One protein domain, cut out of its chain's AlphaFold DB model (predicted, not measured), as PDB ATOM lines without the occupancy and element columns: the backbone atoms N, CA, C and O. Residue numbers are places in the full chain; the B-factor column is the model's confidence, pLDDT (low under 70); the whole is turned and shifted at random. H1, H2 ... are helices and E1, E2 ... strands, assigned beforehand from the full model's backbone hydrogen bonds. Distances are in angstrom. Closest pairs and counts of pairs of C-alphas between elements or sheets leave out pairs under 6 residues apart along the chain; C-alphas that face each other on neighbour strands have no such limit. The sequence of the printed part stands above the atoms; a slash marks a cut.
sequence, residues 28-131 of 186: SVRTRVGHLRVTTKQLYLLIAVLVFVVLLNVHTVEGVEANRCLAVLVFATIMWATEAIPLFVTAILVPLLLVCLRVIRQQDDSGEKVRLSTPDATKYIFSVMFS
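What this domain is: This is residues 28 to 131 of the 186 residues of the protein "Predicted protein" of Postia placenta (strain ATCC 44394 / Madison 698-R) (UniProt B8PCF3). Three helices, H1, H2 and H3, lie side by side in turn, alternating in direction, and H4 folds back on the last part of H3. A small strand hairpin lies at each end of the long axis: E1 and E2, whose residues 30 to 35 stick out free, and E3 and E4 at the far end. The printed part has 104 residues, ordered E1 E2 H1 H2 H3 E3 E4 H4, mostly helix, with two antiparallel two-stranded sheets. It is loose, with a radius of gyration of the C-alphas of 17.0 A, and spans 60 by 32 by 27 A.

How they stand to each other: E1, residues 28 to 31, and E2, residues 34 to 38, form an antiparallel hairpin, with N 34 and O 31 at 3.2 A, within hydrogen-bond range. H1, residues 40 to 57, and H2, residues 64 to 82, touch as a helical hairpin at a shallow tilt of 12 degrees, closest at the C-alphas of Leu 55 and Ala 71, 5.5 A. H2 and H3, residues 87 to 100, form another, at 13 degrees, closest at the C-alphas of Trp 80 and Leu 87, 6.6 A. H1 and H3 are apart. E3, residues 105 to 107, and E4, residues 113 to 115, form an antiparallel hairpin with no backbone N and O within hydrogen-bond range; C-alphas 107 and 113 face each other at 5.5 A. H3, with residues 95 to 100 alone, touches H4, residues 118 to 129, opposite ways at a shallow tilt of 29 degrees; the closest C-alphas are those of Val 99 and Thr 122, 6.2 A. Every O i to N i+4 pair is within hydrogen-bond range in H1, H2 and H4, and 9 of 10 are in H3.

Where its parts are: E1 begins at C-alpha 28 (67.299, -5.360, -50.734). From first to last C-alpha H1 measures 26.1 A, H2 27.2 A, H3 20.1 A and H4 16.6 A. H4 ends at C-alpha 129 (44.445, -29.926, -28.841).

The domain as a whole: The C-alphas farthest apart, of Arg 32 and Ser 110, are 60.7 A apart. The printed part has no cut and no long link. The model's pLDDT is under 70 at residues 28 to 38, 60, 84 and 101 to 120.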
ATOM      1  N   SER A  28      68.041  -6.623 -50.788       42.62
ATOM      2  CA  SER A  28      67.299  -5.360 -50.734       42.62
ATOM      3  C   SER A  28      66.703  -5.051 -52.111       42.62
ATOM      4  O   SER A  28      67.372  -4.460 -52.962       42.62
ATOM      5  N   VAL A  29      65.450  -5.445 -52.358       49.00
ATOM      6  CA  VAL A  29      64.747  -5.070 -53.597       49.00
ATOM      7  C   VAL A  29      64.158  -3.670 -53.420       49.00
ATOM      8  O   VAL A  29      63.278  -3.441 -52.592       49.00
ATOM      9  N   ARG A  30      64.677  -2.707 -54.186       44.28
ATOM     10  CA  ARG A  30      64.258  -1.300 -54.177       44.28
ATOM     11  C   ARG A  30      63.070  -1.103 -55.124       44.28
ATOM     12  O   ARG A  30      63.271  -0.875 -56.312       44.28
ATOM     13  N   THR A  31      61.840  -1.152 -54.621       50.47
ATOM     14  CA  THR A  31      60.650  -0.680 -55.358       50.47
ATOM     15  C   THR A  31      60.142   0.648 -54.787       50.47
ATOM     16  O   THR A  31      60.379   0.983 -53.628       50.47
ATOM     17  N   ARG A  32      59.470   1.443 -55.638       51.38
ATOM     18  CA  ARG A  32      59.021   2.841 -55.420       51.38
ATOM     19  C   ARG A  32      58.141   3.097 -54.175       51.38
ATOM     20  O   ARG A  32      57.767   4.243 -53.961       51.38
ATOM     21  N   VAL A  33      57.821   2.085 -53.362       55.69
ATOM     22  CA  VAL A  33      56.909   2.175 -52.199       55.69
ATOM     23  C   VAL A  33      57.554   1.658 -50.892       55.69
ATOM     24  O   VAL A  33      56.868   1.407 -49.911       55.69
ATOM     25  N   GLY A  34      58.887   1.553 -50.826       50.47
ATOM     26  CA  GLY A  34      59.616   1.334 -49.566       50.47
ATOM     27  C   GLY A  34      60.531   0.108 -49.570       50.47
ATOM     28  O   GLY A  34      60.377  -0.810 -50.371       50.47
ATOM     29  N   HIS A  35      61.534   0.122 -48.689       52.09
ATOM     30  CA  HIS A  35      62.543  -0.933 -48.571       52.09
ATOM     31  C   HIS A  35      61.921  -2.250 -48.071       52.09
ATOM     32  O   HIS A  35      61.726  -2.419 -46.869       52.09
ATOM     33  N   LEU A  36      61.677  -3.213 -48.966       55.97
ATOM     34  CA  LEU A  36      61.434  -4.600 -48.566       55.97
ATOM     35  C   LEU A  36      62.792  -5.269 -48.303       55.97
ATOM     36  O   LEU A  36      63.554  -5.547 -49.231       55.97
ATOM     37  N   ARG A  37      63.120  -5.497 -47.026       54.94
ATOM     38  CA  ARG A  37      64.230  -6.380 -46.647       54.94
ATOM     39  C   ARG A  37      63.741  -7.818 -46.801       54.94
ATOM     40  O   ARG A  37      62.930  -8.269 -45.995       54.94
ATOM     41  N   VAL A  38      64.199  -8.506 -47.850       57.50
ATOM     42  CA  VAL A  38      63.918  -9.931 -48.024       57.50
ATOM     43  C   VAL A  38      64.930 -10.707 -47.197       57.50
ATOM     44  O   VAL A  38      66.132 -10.713 -47.464       57.50
ATOM     45  N   THR A  39      64.417 -11.317 -46.143       72.19
ATOM     46  CA  THR A  39      65.174 -12.106 -45.179       72.19
ATOM     47  C   THR A  39      65.221 -13.572 -45.619       72.19
ATOM     48  O   THR A  39      64.265 -14.064 -46.217       72.19
ATOM     49  N   THR A  40      66.284 -14.313 -45.291       73.00
ATOM     50  CA  THR A  40      66.419 -15.749 -45.618       73.00
ATOM     51  C   THR A  40      65.218 -16.577 -45.131       73.00
ATOM     52  O   THR A  40      64.739 -17.458 -45.840       73.00
ATOM     53  N   LYS A  41      64.630 -16.223 -43.980       79.56
ATOM     54  CA  LYS A  41      63.370 -16.801 -43.477       79.56
ATOM     55  C   LYS A  41      62.177 -16.596 -44.412       79.56
ATOM     56  O   LYS A  41      61.377 -17.508 -44.589       79.56
ATOM     57  N   GLN A  42      62.058 -15.423 -45.040       79.94
ATOM     58  CA  GLN A  42      60.993 -15.157 -46.012       79.94
ATOM     59  C   GLN A  42      61.175 -16.001 -47.273       79.94
ATOM     60  O   GLN A  42      60.186 -16.472 -47.824       79.94
ATOM     61  N   LEU A  43      62.421 -16.242 -47.700       82.38
ATOM     62  CA  LEU A  43      62.714 -17.141 -48.817       82.38
ATOM     63  C   LEU A  43      62.300 -18.584 -48.496       82.38
ATOM     64  O   LEU A  43      61.609 -19.202 -49.303       82.38
ATOM     65  N   TYR A  44      62.656 -19.104 -47.316       84.31
ATOM     66  CA  TYR A  44      62.223 -20.438 -46.881       84.31
ATOM     67  C   TYR A  44      60.701 -20.556 -46.782       84.31
ATOM     68  O   TYR A  44      60.138 -21.554 -47.228       84.31
ATOM     69  N   LEU A  45      60.021 -19.520 -46.281       84.25
ATOM     70  CA  LEU A  45      58.560 -19.463 -46.256       84.25
ATOM     71  C   LEU A  45      57.979 -19.508 -47.675       84.25
ATOM     72  O   LEU A  45      57.065 -20.287 -47.939       84.25
ATOM     73  N   LEU A  46      58.524 -18.719 -48.603       84.94
ATOM     74  CA  LEU A  46      58.065 -18.672 -49.993       84.94
ATOM     75  C   LEU A  46      58.252 -20.033 -50.679       84.94
ATOM     76  O   LEU A  46      57.336 -20.512 -51.342       84.94
ATOM     77  N   ILE A  47      59.388 -20.699 -50.447       86.56
ATOM     78  CA  ILE A  47      59.642 -22.067 -50.924       86.56
ATOM     79  C   ILE A  47      58.628 -23.047 -50.322       86.56
ATOM     80  O   ILE A  47      58.037 -23.827 -51.063       86.56
ATOM     81  N   ALA A  48      58.377 -22.995 -49.010       86.12
ATOM     82  CA  ALA A  48      57.410 -23.872 -48.350       86.12
ATOM     83  C   ALA A  48      55.991 -23.695 -48.919       86.12
ATOM     84  O   ALA A  48      55.311 -24.680 -49.206       86.12
ATOM     85  N   VAL A  49      55.561 -22.450 -49.147       86.19
ATOM     86  CA  VAL A  49      54.267 -22.136 -49.775       86.19
ATOM     87  C   VAL A  49      54.221 -22.633 -51.219       86.19
ATOM     88  O   VAL A  49      53.219 -23.211 -51.630       86.19
ATOM     89  N   LEU A  50      55.299 -22.457 -51.984       87.44
ATOM     90  CA  LEU A  50      55.378 -22.937 -53.361       87.44
ATOM     91  C   LEU A  50      55.256 -24.465 -53.415       87.44
ATOM     92  O   LEU A  50      54.429 -24.980 -54.164       87.44
ATOM     93  N   VAL A  51      56.005 -25.185 -52.576       86.56
ATOM     94  CA  VAL A  51      55.915 -26.650 -52.454       86.56
ATOM     95  C   VAL A  51      54.499 -27.077 -52.065       86.56
ATOM     96  O   VAL A  51      53.950 -27.995 -52.671       86.56
ATOM     97  N   PHE A  52      53.864 -26.382 -51.117       86.44
ATOM     98  CA  PHE A  52      52.488 -26.660 -50.706       86.44
ATOM     99  C   PHE A  52      51.480 -26.498 -51.855       86.44
ATOM    100  O   PHE A  52      50.641 -27.372 -52.072       86.44
ATOM    101  N   VAL A  53      51.583 -25.417 -52.637       84.94
ATOM    102  CA  VAL A  53      50.715 -25.178 -53.804       84.94
ATOM    103  C   VAL A  53      50.943 -26.229 -54.890       84.94
ATOM    104  O   VAL A  53      49.976 -26.712 -55.482       84.94
ATOM    105  N   VAL A  54      52.194 -26.621 -55.139       86.12
ATOM    106  CA  VAL A  54      52.520 -27.676 -56.109       86.12
ATOM    107  C   VAL A  54      51.905 -29.007 -55.680       86.12
ATOM    108  O   VAL A  54      51.211 -29.629 -56.480       86.12
ATOM    109  N   LEU A  55      52.065 -29.412 -54.416       82.19
ATOM    110  CA  LEU A  55      51.483 -30.657 -53.894       82.19
ATOM    111  C   LEU A  55      49.946 -30.652 -53.898       82.19
ATOM    112  O   LEU A  55      49.335 -31.710 -54.018       82.19
ATOM    113  N   LEU A  56      49.301 -29.487 -53.794       79.44
ATOM    114  CA  LEU A  56      47.845 -29.390 -53.930       79.44
ATOM    115  C   LEU A  56      47.349 -29.580 -55.367       79.44
ATOM    116  O   LEU A  56      46.241 -30.082 -55.550       79.44
ATOM    117  N   ASN A  57      48.143 -29.183 -56.363       79.56
ATOM    118  CA  ASN A  57      47.788 -29.311 -57.778       79.56
ATOM    119  C   ASN A  57      48.207 -30.666 -58.367       79.56
ATOM    120  O   ASN A  57      47.520 -31.197 -59.237       79.56
ATOM    121  N   VAL A  58      49.311 -31.242 -57.888       78.00
ATOM    122  CA  VAL A  58      49.807 -32.550 -58.323       78.00
ATOM    123  C   VAL A  58      49.190 -33.638 -57.452       78.00
ATOM    124  O   VAL A  58      49.521 -33.788 -56.275       78.00
ATOM    125  N   HIS A  59      48.280 -34.416 -58.033       72.38
ATOM    126  CA  HIS A  59      47.640 -35.535 -57.349       72.38
ATOM    127  C   HIS A  59      48.634 -36.701 -57.237       72.38
ATOM    128  O   HIS A  59      48.782 -37.494 -58.163       72.38
ATOM    129  N   THR A  60      49.363 -36.759 -56.121       67.06
ATOM    130  CA  THR A  60      50.431 -37.752 -55.895       67.06
ATOM    131  C   THR A  60      49.883 -39.043 -55.277       67.06
ATOM    132  O   THR A  60      50.449 -40.113 -55.472       67.06
ATOM    133  N   VAL A  61      48.768 -38.953 -54.541       73.44
ATOM    134  CA  VAL A  61      48.138 -40.071 -53.817       73.44
ATOM    135  C   VAL A  61      46.683 -40.245 -54.252       73.44
ATOM    136  O   VAL A  61      45.963 -39.263 -54.439       73.44
ATOM    137  N   GLU A  62      46.229 -41.496 -54.370       70.81
ATOM    138  CA  GLU A  62      44.831 -41.834 -54.650       70.81
ATOM    139  C   GLU A  62      43.909 -41.363 -53.512       70.81
ATOM    140  O   GLU A  62      43.820 -41.954 -52.436       70.81
ATOM    141  N   GLY A  63      43.215 -40.251 -53.757       72.00
ATOM    142  CA  GLY A  63      42.240 -39.661 -52.848       72.00
ATOM    143  C   GLY A  63      42.567 -38.206 -52.533       72.00
ATOM    144  O   GLY A  63      43.564 -37.901 -51.883       72.00
ATOM    145  N   VAL A  64      41.652 -37.307 -52.908       74.50
ATOM    146  CA  VAL A  64      41.804 -35.846 -52.754       74.50
ATOM    147  C   VAL A  64      42.143 -35.443 -51.315       74.50
ATOM    148  O   VAL A  64      42.872 -34.485 -51.080       74.50
ATOM    149  N   GLU A  65      41.625 -36.178 -50.337       74.69
ATOM    150  CA  GLU A  65      41.844 -35.905 -48.914       74.69
ATOM    151  C   GLU A  65      43.204 -36.419 -48.431       74.69
ATOM    152  O   GLU A  65      43.903 -35.699 -47.724       74.69
ATOM    153  N   ALA A  66      43.640 -37.598 -48.885       77.62
ATOM    154  CA  ALA A  66      44.969 -38.119 -48.571       77.62
ATOM    155  C   ALA A  66      46.072 -37.220 -49.154       77.62
ATOM    156  O   ALA A  66      47.028 -36.889 -48.455       77.62
ATOM    157  N   ASN A  67      45.891 -36.733 -50.389       83.12
ATOM    158  CA  ASN A  67      46.828 -35.806 -51.025       83.12
ATOM    159  C   ASN A  67      46.926 -34.469 -50.265       83.12
ATOM    160  O   ASN A  67      48.020 -33.962 -50.032       83.12
ATOM    161  N   ARG A  68      45.792 -33.917 -49.808       83.19
ATOM    162  CA  ARG A  68      45.774 -32.690 -48.990       83.19
ATOM    163  C   ARG A  68      46.412 -32.892 -47.615       83.19
ATOM    164  O   ARG A  68      47.113 -31.999 -47.152       83.19
ATOM    165  N   CYS A  69      46.202 -34.046 -46.979       82.81
ATOM    166  CA  CYS A  69      46.858 -34.396 -45.716       82.81
ATOM    167  C   CYS A  69      48.380 -34.430 -45.880       82.81
ATOM    168  O   CYS A  69      49.103 -33.786 -45.121       82.81
ATOM    169  N   LEU A  70      48.854 -35.114 -46.926       85.50
ATOM    170  CA  LEU A  70      50.273 -35.198 -47.254       85.50
ATOM    171  C   LEU A  70      50.858 -33.813 -47.553       85.50
ATOM    172  O   LEU A  70      51.923 -33.486 -47.037       85.50
ATOM    173  N   ALA A  71      50.145 -32.968 -48.304       86.81
ATOM    174  CA  ALA A  71      50.561 -31.590 -48.565       86.81
ATOM    175  C   ALA A  71      50.747 -30.781 -47.271       86.81
ATOM    176  O   ALA A  71      51.770 -30.118 -47.107       86.81
ATOM    177  N   VAL A  72      49.797 -30.865 -46.329       87.75
ATOM    178  CA  VAL A  72      49.901 -30.187 -45.024       87.75
ATOM    179  C   VAL A  72      51.051 -30.753 -44.188       87.75
ATOM    180  O   VAL A  72      51.774 -29.980 -43.564       87.75
ATOM    181  N   LEU A  73      51.264 -32.072 -44.202       88.94
ATOM    182  CA  LEU A  73      52.354 -32.726 -43.474       88.94
ATOM    183  C   LEU A  73      53.723 -32.279 -43.997       88.94
ATOM    184  O   LEU A  73      54.567 -31.866 -43.208       88.94
ATOM    185  N   VAL A  74      53.929 -32.302 -45.315       89.56
ATOM    186  CA  VAL A  74      55.181 -31.850 -45.947       89.56
ATOM    187  C   VAL A  74      55.411 -30.357 -45.705       89.56
ATOM    188  O   VAL A  74      56.525 -29.930 -45.420       89.56
ATOM    189  N   PHE A  75      54.357 -29.544 -45.763       88.25
ATOM    190  CA  PHE A  75      54.456 -28.129 -45.417       88.25
ATOM    191  C   PHE A  75      54.869 -27.920 -43.950       88.25
ATOM    192  O   PHE A  75      55.752 -27.109 -43.670       88.25
ATOM    193  N   ALA A  76      54.282 -28.678 -43.019       89.00
ATOM    194  CA  ALA A  76      54.616 -28.617 -41.599       89.00
ATOM    195  C   ALA A  76      56.074 -29.022 -41.327       89.00
ATOM    196  O   ALA A  76      56.762 -28.334 -40.576       89.00
ATOM    197  N   THR A  77      56.574 -30.085 -41.967       89.75
ATOM    198  CA  THR A  77      57.961 -30.541 -41.782       89.75
ATOM    199  C   THR A  77      58.976 -29.539 -42.321       89.75
ATOM    200  O   THR A  77      59.978 -29.286 -41.657       89.75
ATOM    201  N   ILE A  78      58.708 -28.906 -43.470       87.75
ATOM    202  CA  ILE A  78      59.564 -27.836 -44.006       87.75
ATOM    203  C   ILE A  78      59.569 -26.631 -43.057       87.75
ATOM    204  O   ILE A  78      60.630 -26.077 -42.770       87.75
ATOM    205  N   MET A  79      58.407 -26.238 -42.527       85.19
ATOM    206  CA  MET A  79      58.297 -25.142 -41.557       85.19
ATOM    207  C   MET A  79      59.011 -25.430 -40.232       85.19
ATOM    208  O   MET A  79      59.603 -24.516 -39.661       85.19
ATOM    209  N   TRP A  80      59.003 -26.678 -39.757       87.44
ATOM    210  CA  TRP A  80      59.771 -27.087 -38.577       87.44
ATOM    211  C   TRP A  80      61.274 -27.127 -38.838       87.44
ATOM    212  O   TRP A  80      62.036 -26.636 -38.016       87.44
ATOM    213  N   ALA A  81      61.707 -27.662 -39.981       85.50
ATOM    214  CA  ALA A  81      63.126 -27.777 -40.314       85.50
ATOM    215  C   ALA A  81      63.797 -26.421 -40.589       85.50
ATOM    216  O   ALA A  81      64.995 -26.274 -40.373       85.50
ATOM    217  N   THR A  82      63.041 -25.443 -41.096       82.88
ATOM    218  CA  THR A  82      63.580 -24.129 -41.486       82.88
ATOM    219  C   THR A  82      63.500 -23.072 -40.386       82.88
ATOM    220  O   THR A  82      64.046 -21.988 -40.578       82.88
ATOM    221  N   GLU A  83      62.811 -23.354 -39.269       82.19
ATOM    222  CA  GLU A  83      62.592 -22.443 -38.127       82.19
ATOM    223  C   GLU A  83      62.237 -20.992 -38.531       82.19
ATOM    224  O   GLU A  83      62.508 -20.025 -37.815       82.19
ATOM    225  N   ALA A  84      61.606 -20.811 -39.700       69.50
ATOM    226  CA  ALA A  84      61.333 -19.488 -40.262       69.50
ATOM    227  C   ALA A  84      60.306 -18.700 -39.426       69.50
ATOM    228  O   ALA A  84      60.278 -17.468 -39.462       69.50
ATOM    229  N   ILE A  85      59.474 -19.419 -38.668       75.81
ATOM    230  CA  ILE A  85      58.454 -18.913 -37.751       75.81
ATOM    231  C   ILE A  85      58.603 -19.683 -36.421       75.81
ATOM    232  O   ILE A  85      58.916 -20.874 -36.463       75.81
ATOM    233  N   PRO A  86      58.354 -19.072 -35.242       82.88
ATOM    234  CA  PRO A  86      58.369 -19.797 -33.972       82.88
ATOM    235  C   PRO A  86      57.511 -21.070 -34.017       82.88
ATOM    236  O   PRO A  86      56.363 -21.024 -34.468       82.88
ATOM    237  N   LEU A  87      58.033 -22.189 -33.496       84.88
ATOM    238  CA  LEU A  87      57.373 -23.505 -33.559       84.88
ATOM    239  C   LEU A  87      55.928 -23.480 -33.048       84.88
ATOM    240  O   LEU A  87      55.054 -24.105 -33.644       84.88
ATOM    241  N   PHE A  88      55.644 -22.691 -32.013       87.31
ATOM    242  CA  PHE A  88      54.287 -22.494 -31.503       87.31
ATOM    243  C   PHE A  88      53.297 -22.006 -32.576       87.31
ATOM    244  O   PHE A  88      52.179 -22.508 -32.669       87.31
ATOM    245  N   VAL A  89      53.709 -21.063 -33.427       87.62
ATOM    246  CA  VAL A  89      52.858 -20.533 -34.501       87.62
ATOM    247  C   VAL A  89      52.611 -21.612 -35.546       87.62
ATOM    248  O   VAL A  89      51.476 -21.795 -35.980       87.62
ATOM    249  N   THR A  90      53.651 -22.366 -35.913       88.25
ATOM    250  CA  THR A  90      53.509 -23.491 -36.849       88.25
ATOM    251  C   THR A  90      52.546 -24.555 -36.302       88.25
ATOM    252  O   THR A  90      51.700 -25.051 -37.042       88.25
ATOM    253  N   ALA A  91      52.586 -24.827 -34.992       88.12
ATOM    254  CA  ALA A  91      51.725 -25.798 -34.324       88.12
ATOM    255  C   ALA A  91      50.241 -25.387 -34.291       88.12
ATOM    256  O   ALA A  91      49.385 -26.263 -34.310       88.12
ATOM    257  N   ILE A  92      49.918 -24.087 -34.281       87.94
ATOM    258  CA  ILE A  92      48.532 -23.587 -34.415       87.94
ATOM    259  C   ILE A  92      48.103 -23.508 -35.885       87.94
ATOM    260  O   ILE A  92      46.940 -23.747 -36.218       87.94
ATOM    261  N   LEU A  93      49.039 -23.196 -36.782       86.81
ATOM    262  CA  LEU A  93      48.777 -23.075 -38.211       86.81
ATOM    263  C   LEU A  93      48.368 -24.421 -38.834       86.81
ATOM    264  O   LEU A  93      47.455 -24.458 -39.653       86.81
ATOM    265  N   VAL A  94      48.986 -25.532 -38.427       88.00
ATOM    266  CA  VAL A  94      48.669 -26.875 -38.953       88.00
ATOM    267  C   VAL A  94      47.190 -27.267 -38.732       88.00
ATOM    268  O   VAL A  94      46.513 -27.541 -39.726       88.00
ATOM    269  N   PRO A  95      46.637 -27.235 -37.500       85.62
ATOM    270  CA  PRO A  95      45.203 -27.352 -37.222       85.62
ATOM    271  C   PRO A  95      44.316 -26.487 -38.120       85.62
ATOM    272  O   PRO A  95      43.331 -26.976 -38.673       85.62
ATOM    273  N   LEU A  96      44.681 -25.213 -38.301       85.19
ATOM    274  CA  LEU A  96      43.927 -24.271 -39.125       85.19
ATOM    275  C   LEU A  96      43.883 -24.724 -40.593       85.19
ATOM    276  O   LEU A  96      42.808 -24.761 -41.191       85.19
ATOM    277  N   LEU A  97      45.025 -25.131 -41.162       82.19
ATOM    278  CA  LEU A  97      45.090 -25.652 -42.532       82.19
ATOM    279  C   LEU A  97      44.259 -26.929 -42.693       82.19
ATOM    280  O   LEU A  97      43.576 -27.078 -43.705       82.19
ATOM    281  N   LEU A  98      44.266 -27.829 -41.707       81.56
ATOM    282  CA  LEU A  98      43.481 -29.066 -41.759       81.56
ATOM    283  C   LEU A  98      41.965 -28.804 -41.815       81.56
ATOM    284  O   LEU A  98      41.265 -29.473 -42.582       81.56
ATOM    285  N   VAL A  99      41.463 -27.809 -41.068       80.75
ATOM    286  CA  VAL A  99      40.053 -27.370 -41.151       80.75
ATOM    287  C   VAL A  99      39.769 -26.704 -42.493       80.75
ATOM    288  O   VAL A  99      38.798 -27.066 -43.162       80.75
ATOM    289  N   CYS A 100      40.608 -25.752 -42.914       77.62
ATOM    290  CA  CYS A 100      40.409 -24.994 -44.152       77.62
ATOM    291  C   CYS A 100      40.389 -25.898 -45.393       77.62
ATOM    292  O   CYS A 100      39.556 -25.712 -46.280       77.62
ATOM    293  N   LEU A 101      41.265 -26.904 -45.452       69.69
ATOM    294  CA  LEU A 101      41.349 -27.836 -46.577       69.69
ATOM    295  C   LEU A 101      40.326 -28.989 -46.492       69.69
ATOM    296  O   LEU A 101      40.254 -29.790 -47.432       69.69
ATOM    297  N   ARG A 102      39.525 -29.051 -45.411       66.56
ATOM    298  CA  ARG A 102      38.538 -30.106 -45.110       66.56
ATOM    299  C   ARG A 102      39.103 -31.509 -45.340       66.56
ATOM    300  O   ARG A 102      38.587 -32.280 -46.147       66.56
ATOM    301  N   VAL A 103      40.213 -31.795 -44.669       62.72
ATOM    302  CA  VAL A 103      40.965 -33.055 -44.814       62.72
ATOM    303  C   VAL A 103      40.458 -34.144 -43.862       62.72
ATOM    304  O   VAL A 103      40.728 -35.326 -44.058       62.72
ATOM    305  N   ILE A 104      39.722 -33.748 -42.823       58.75
ATOM    306  CA  ILE A 104      39.298 -34.652 -41.757       58.75
ATOM    307  C   ILE A 104      38.117 -35.497 -42.227       58.75
ATOM    308  O   ILE A 104      37.028 -34.984 -42.487       58.75
ATOM    309  N   ARG A 105      38.365 -36.805 -42.297       55.19
ATOM    310  CA  ARG A 105      37.350 -37.854 -42.381       55.19
ATOM    311  C   ARG A 105      37.018 -38.313 -40.971       55.19
ATOM    312  O   ARG A 105      37.921 -38.634 -40.208       55.19
ATOM    313  N   GLN A 106      35.737 -38.399 -40.664       49.22
ATOM    314  CA  GLN A 106      35.216 -39.158 -39.535       49.22
ATOM    315  C   GLN A 106      34.540 -40.353 -40.169       49.22
ATOM    316  O   GLN A 106      33.744 -40.225 -41.100       49.22
ATOM    317  N   GLN A 107      34.965 -41.521 -39.723       42.97
ATOM    318  CA  GLN A 107      34.276 -42.754 -40.018       42.97
ATOM    319  C   GLN A 107      33.005 -42.707 -39.178       42.97
ATOM    320  O   GLN A 107      33.087 -42.680 -37.951       42.97
ATOM    321  N   ASP A 108      31.856 -42.579 -39.832       41.53
ATOM    322  CA  ASP A 108      30.592 -42.793 -39.143       41.53
ATOM    323  C   ASP A 108      30.519 -44.270 -38.724       41.53
ATOM    324  O   ASP A 108      31.126 -45.131 -39.374       41.53
ATOM    325  N   ASP A 109      29.754 -44.577 -37.677       42.69
ATOM    326  CA  ASP A 109      29.592 -45.927 -37.089       42.69
ATOM    327  C   ASP A 109      29.054 -46.977 -38.100       42.69
ATOM    328  O   ASP A 109      28.962 -48.168 -37.819       42.69
ATOM    329  N   SER A 110      28.711 -46.533 -39.317       41.94
ATOM    330  CA  SER A 110      28.222 -47.324 -40.455       41.94
ATOM    331  C   SER A 110      29.260 -47.547 -41.574       41.94
ATOM    332  O   SER A 110      28.931 -48.101 -42.619       41.94
ATOM    333  N   GLY A 111      30.520 -47.131 -41.395       43.56
ATOM    334  CA  GLY A 111      31.615 -47.427 -42.333       43.56
ATOM    335  C   GLY A 111      31.668 -46.569 -43.607       43.56
ATOM    336  O   GLY A 111      32.559 -46.773 -44.435       43.56
ATOM    337  N   GLU A 112      30.783 -45.580 -43.763       39.94
ATOM    338  CA  GLU A 112      30.772 -44.670 -44.912       39.94
ATOM    339  C   GLU A 112      31.665 -43.437 -44.658       39.94
ATOM    340  O   GLU A 112      31.569 -42.759 -43.634       39.94
ATOM    341  N   LYS A 113      32.591 -43.151 -45.584       45.16
ATOM    342  CA  LYS A 113      33.564 -42.046 -45.475       45.16
ATOM    343  C   LYS A 113      32.905 -40.718 -45.860       45.16
ATOM    344  O   LYS A 113      33.137 -40.209 -46.957       45.16
ATOM    345  N   VAL A 114      32.090 -40.154 -44.975       50.44
ATOM    346  CA  VAL A 114      31.432 -38.862 -45.214       50.44
ATOM    347  C   VAL A 114      32.378 -37.710 -44.851       50.44
ATOM    348  O   VAL A 114      33.021 -37.697 -43.800       50.44
ATOM    349  N   ARG A 115      32.485 -36.717 -45.743       50.19
ATOM    350  CA  ARG A 115      33.185 -35.452 -45.464       50.19
ATOM    351  C   ARG A 115      32.447 -34.709 -44.357       50.19
ATOM    352  O   ARG A 115      31.303 -34.312 -44.574       50.19
ATOM    353  N   LEU A 116      33.093 -34.446 -43.220       52.88
ATOM    354  CA  LEU A 116      32.438 -33.632 -42.197       52.88
ATOM    355  C   LEU A 116      32.297 -32.186 -42.621       52.88
ATOM    356  O   LEU A 116      33.164 -31.581 -43.261       52.88
ATOM    357  N   SER A 117      31.192 -31.623 -42.156       56.84
ATOM    358  CA  SER A 117      30.977 -30.194 -42.116       56.84
ATOM    359  C   SER A 117      32.101 -29.513 -41.320       56.84
ATOM    360  O   SER A 117      32.542 -29.989 -40.274       56.84
ATOM    361  N   THR A 118      32.561 -28.362 -41.816       60.88
ATOM    362  CA  THR A 118      33.565 -27.477 -41.184       60.88
ATOM    363  C   THR A 118      33.422 -27.305 -39.654       60.88
ATOM    364  O   THR A 118      34.449 -27.349 -38.971       60.88
ATOM    365  N   PRO A 119      32.212 -27.119 -39.074       64.06
ATOM    366  CA  PRO A 119      32.042 -27.016 -37.622       64.06
ATOM    367  C   PRO A 119      32.449 -28.275 -36.846       64.06
ATOM    368  O   PRO A 119      33.015 -28.148 -35.762       64.06
ATOM    369  N   ASP A 120      32.218 -29.472 -37.382       69.38
ATOM    370  CA  ASP A 120      32.489 -30.719 -36.654       69.38
ATOM    371  C   ASP A 120      33.970 -31.096 -36.720       69.38
ATOM    372  O   ASP A 120      34.561 -31.463 -35.705       69.38
ATOM    373  N   ALA A 121      34.617 -30.860 -37.868       70.56
ATOM    374  CA  ALA A 121      36.072 -30.966 -37.998       70.56
ATOM    375  C   ALA A 121      36.800 -30.036 -37.011       70.56
ATOM    376  O   ALA A 121      37.796 -30.417 -36.400       70.56
ATOM    377  N   THR A 122      36.273 -28.826 -36.806       75.88
ATOM    378  CA  THR A 122      36.839 -27.860 -35.856       75.88
ATOM    379  C   THR A 122      36.709 -28.361 -34.415       75.88
ATOM    380  O   THR A 122      37.694 -28.352 -33.679       75.88
ATOM    381  N   LYS A 123      35.530 -28.863 -34.016       79.00
ATOM    382  CA  LYS A 123      35.315 -29.448 -32.677       79.00
ATOM    383  C   LYS A 123      36.247 -30.629 -32.406       79.00
ATOM    384  O   LYS A 123      36.809 -30.707 -31.317       79.00
ATOM    385  N   TYR A 124      36.434 -31.507 -33.391       81.38
ATOM    386  CA  TYR A 124      37.334 -32.653 -33.275       81.38
ATOM    387  C   TYR A 124      38.791 -32.223 -33.063       81.38
ATOM    388  O   TYR A 124      39.468 -32.716 -32.169       81.38
ATOM    389  N   ILE A 125      39.293 -31.255 -33.829       84.06
ATOM    390  CA  ILE A 125      40.674 -30.795 -33.638       84.06
ATOM    391  C   ILE A 125      40.845 -30.108 -32.284       84.06
ATOM    392  O   ILE A 125      41.850 -30.327 -31.611       84.06
ATOM    393  N   PHE A 126      39.868 -29.307 -31.851       83.81
ATOM    394  CA  PHE A 126      39.921 -28.693 -30.528       83.81
ATOM    395  C   PHE A 126      39.928 -29.737 -29.406       83.81
ATOM    396  O   PHE A 126      40.673 -29.555 -28.446       83.81
ATOM    397  N   SER A 127      39.183 -30.842 -29.525       85.50
ATOM    398  CA  SER A 127      39.235 -31.906 -28.513       85.50
ATOM    399  C   SER A 127      40.612 -32.577 -28.445       85.50
ATOM    400  O   SER A 127      41.092 -32.868 -27.353       85.50
ATOM    401  N   VAL A 128      41.297 -32.740 -29.582       86.19
ATOM    402  CA  VAL A 128      42.672 -33.266 -29.634       86.19
ATOM    403  C   VAL A 128      43.684 -32.271 -29.053       86.19
ATOM    404  O   VAL A 128      44.561 -32.663 -28.283       86.19
ATOM    405  N   MET A 129      43.559 -30.977 -29.367       86.44
ATOM    406  CA  MET A 129      44.445 -29.926 -28.841       86.44
ATOM    407  C   MET A 129      44.322 -29.764 -27.319       86.44
ATOM    408  O   MET A 129      45.315 -29.489 -26.647       86.44
ATOM    409  N   PHE A 130      43.125 -29.982 -26.767       87.31
ATOM    410  CA  PHE A 130      42.859 -30.014 -25.324       87.31
ATOM    411  C   PHE A 130      42.890 -31.435 -24.745       87.31
ATOM    412  O   PHE A 130      42.208 -31.730 -23.763       87.31
ATOM    413  N   SER A 131      43.696 -32.324 -25.333       90.31
ATOM    414  CA  SER A 131      43.900 -33.671 -24.805       90.31
ATOM    415  C   SER A 131      44.366 -33.632 -23.338       90.31
ATOM    416  O   SER A 131      45.164 -32.756 -22.968       90.31
TER     417      SER A 131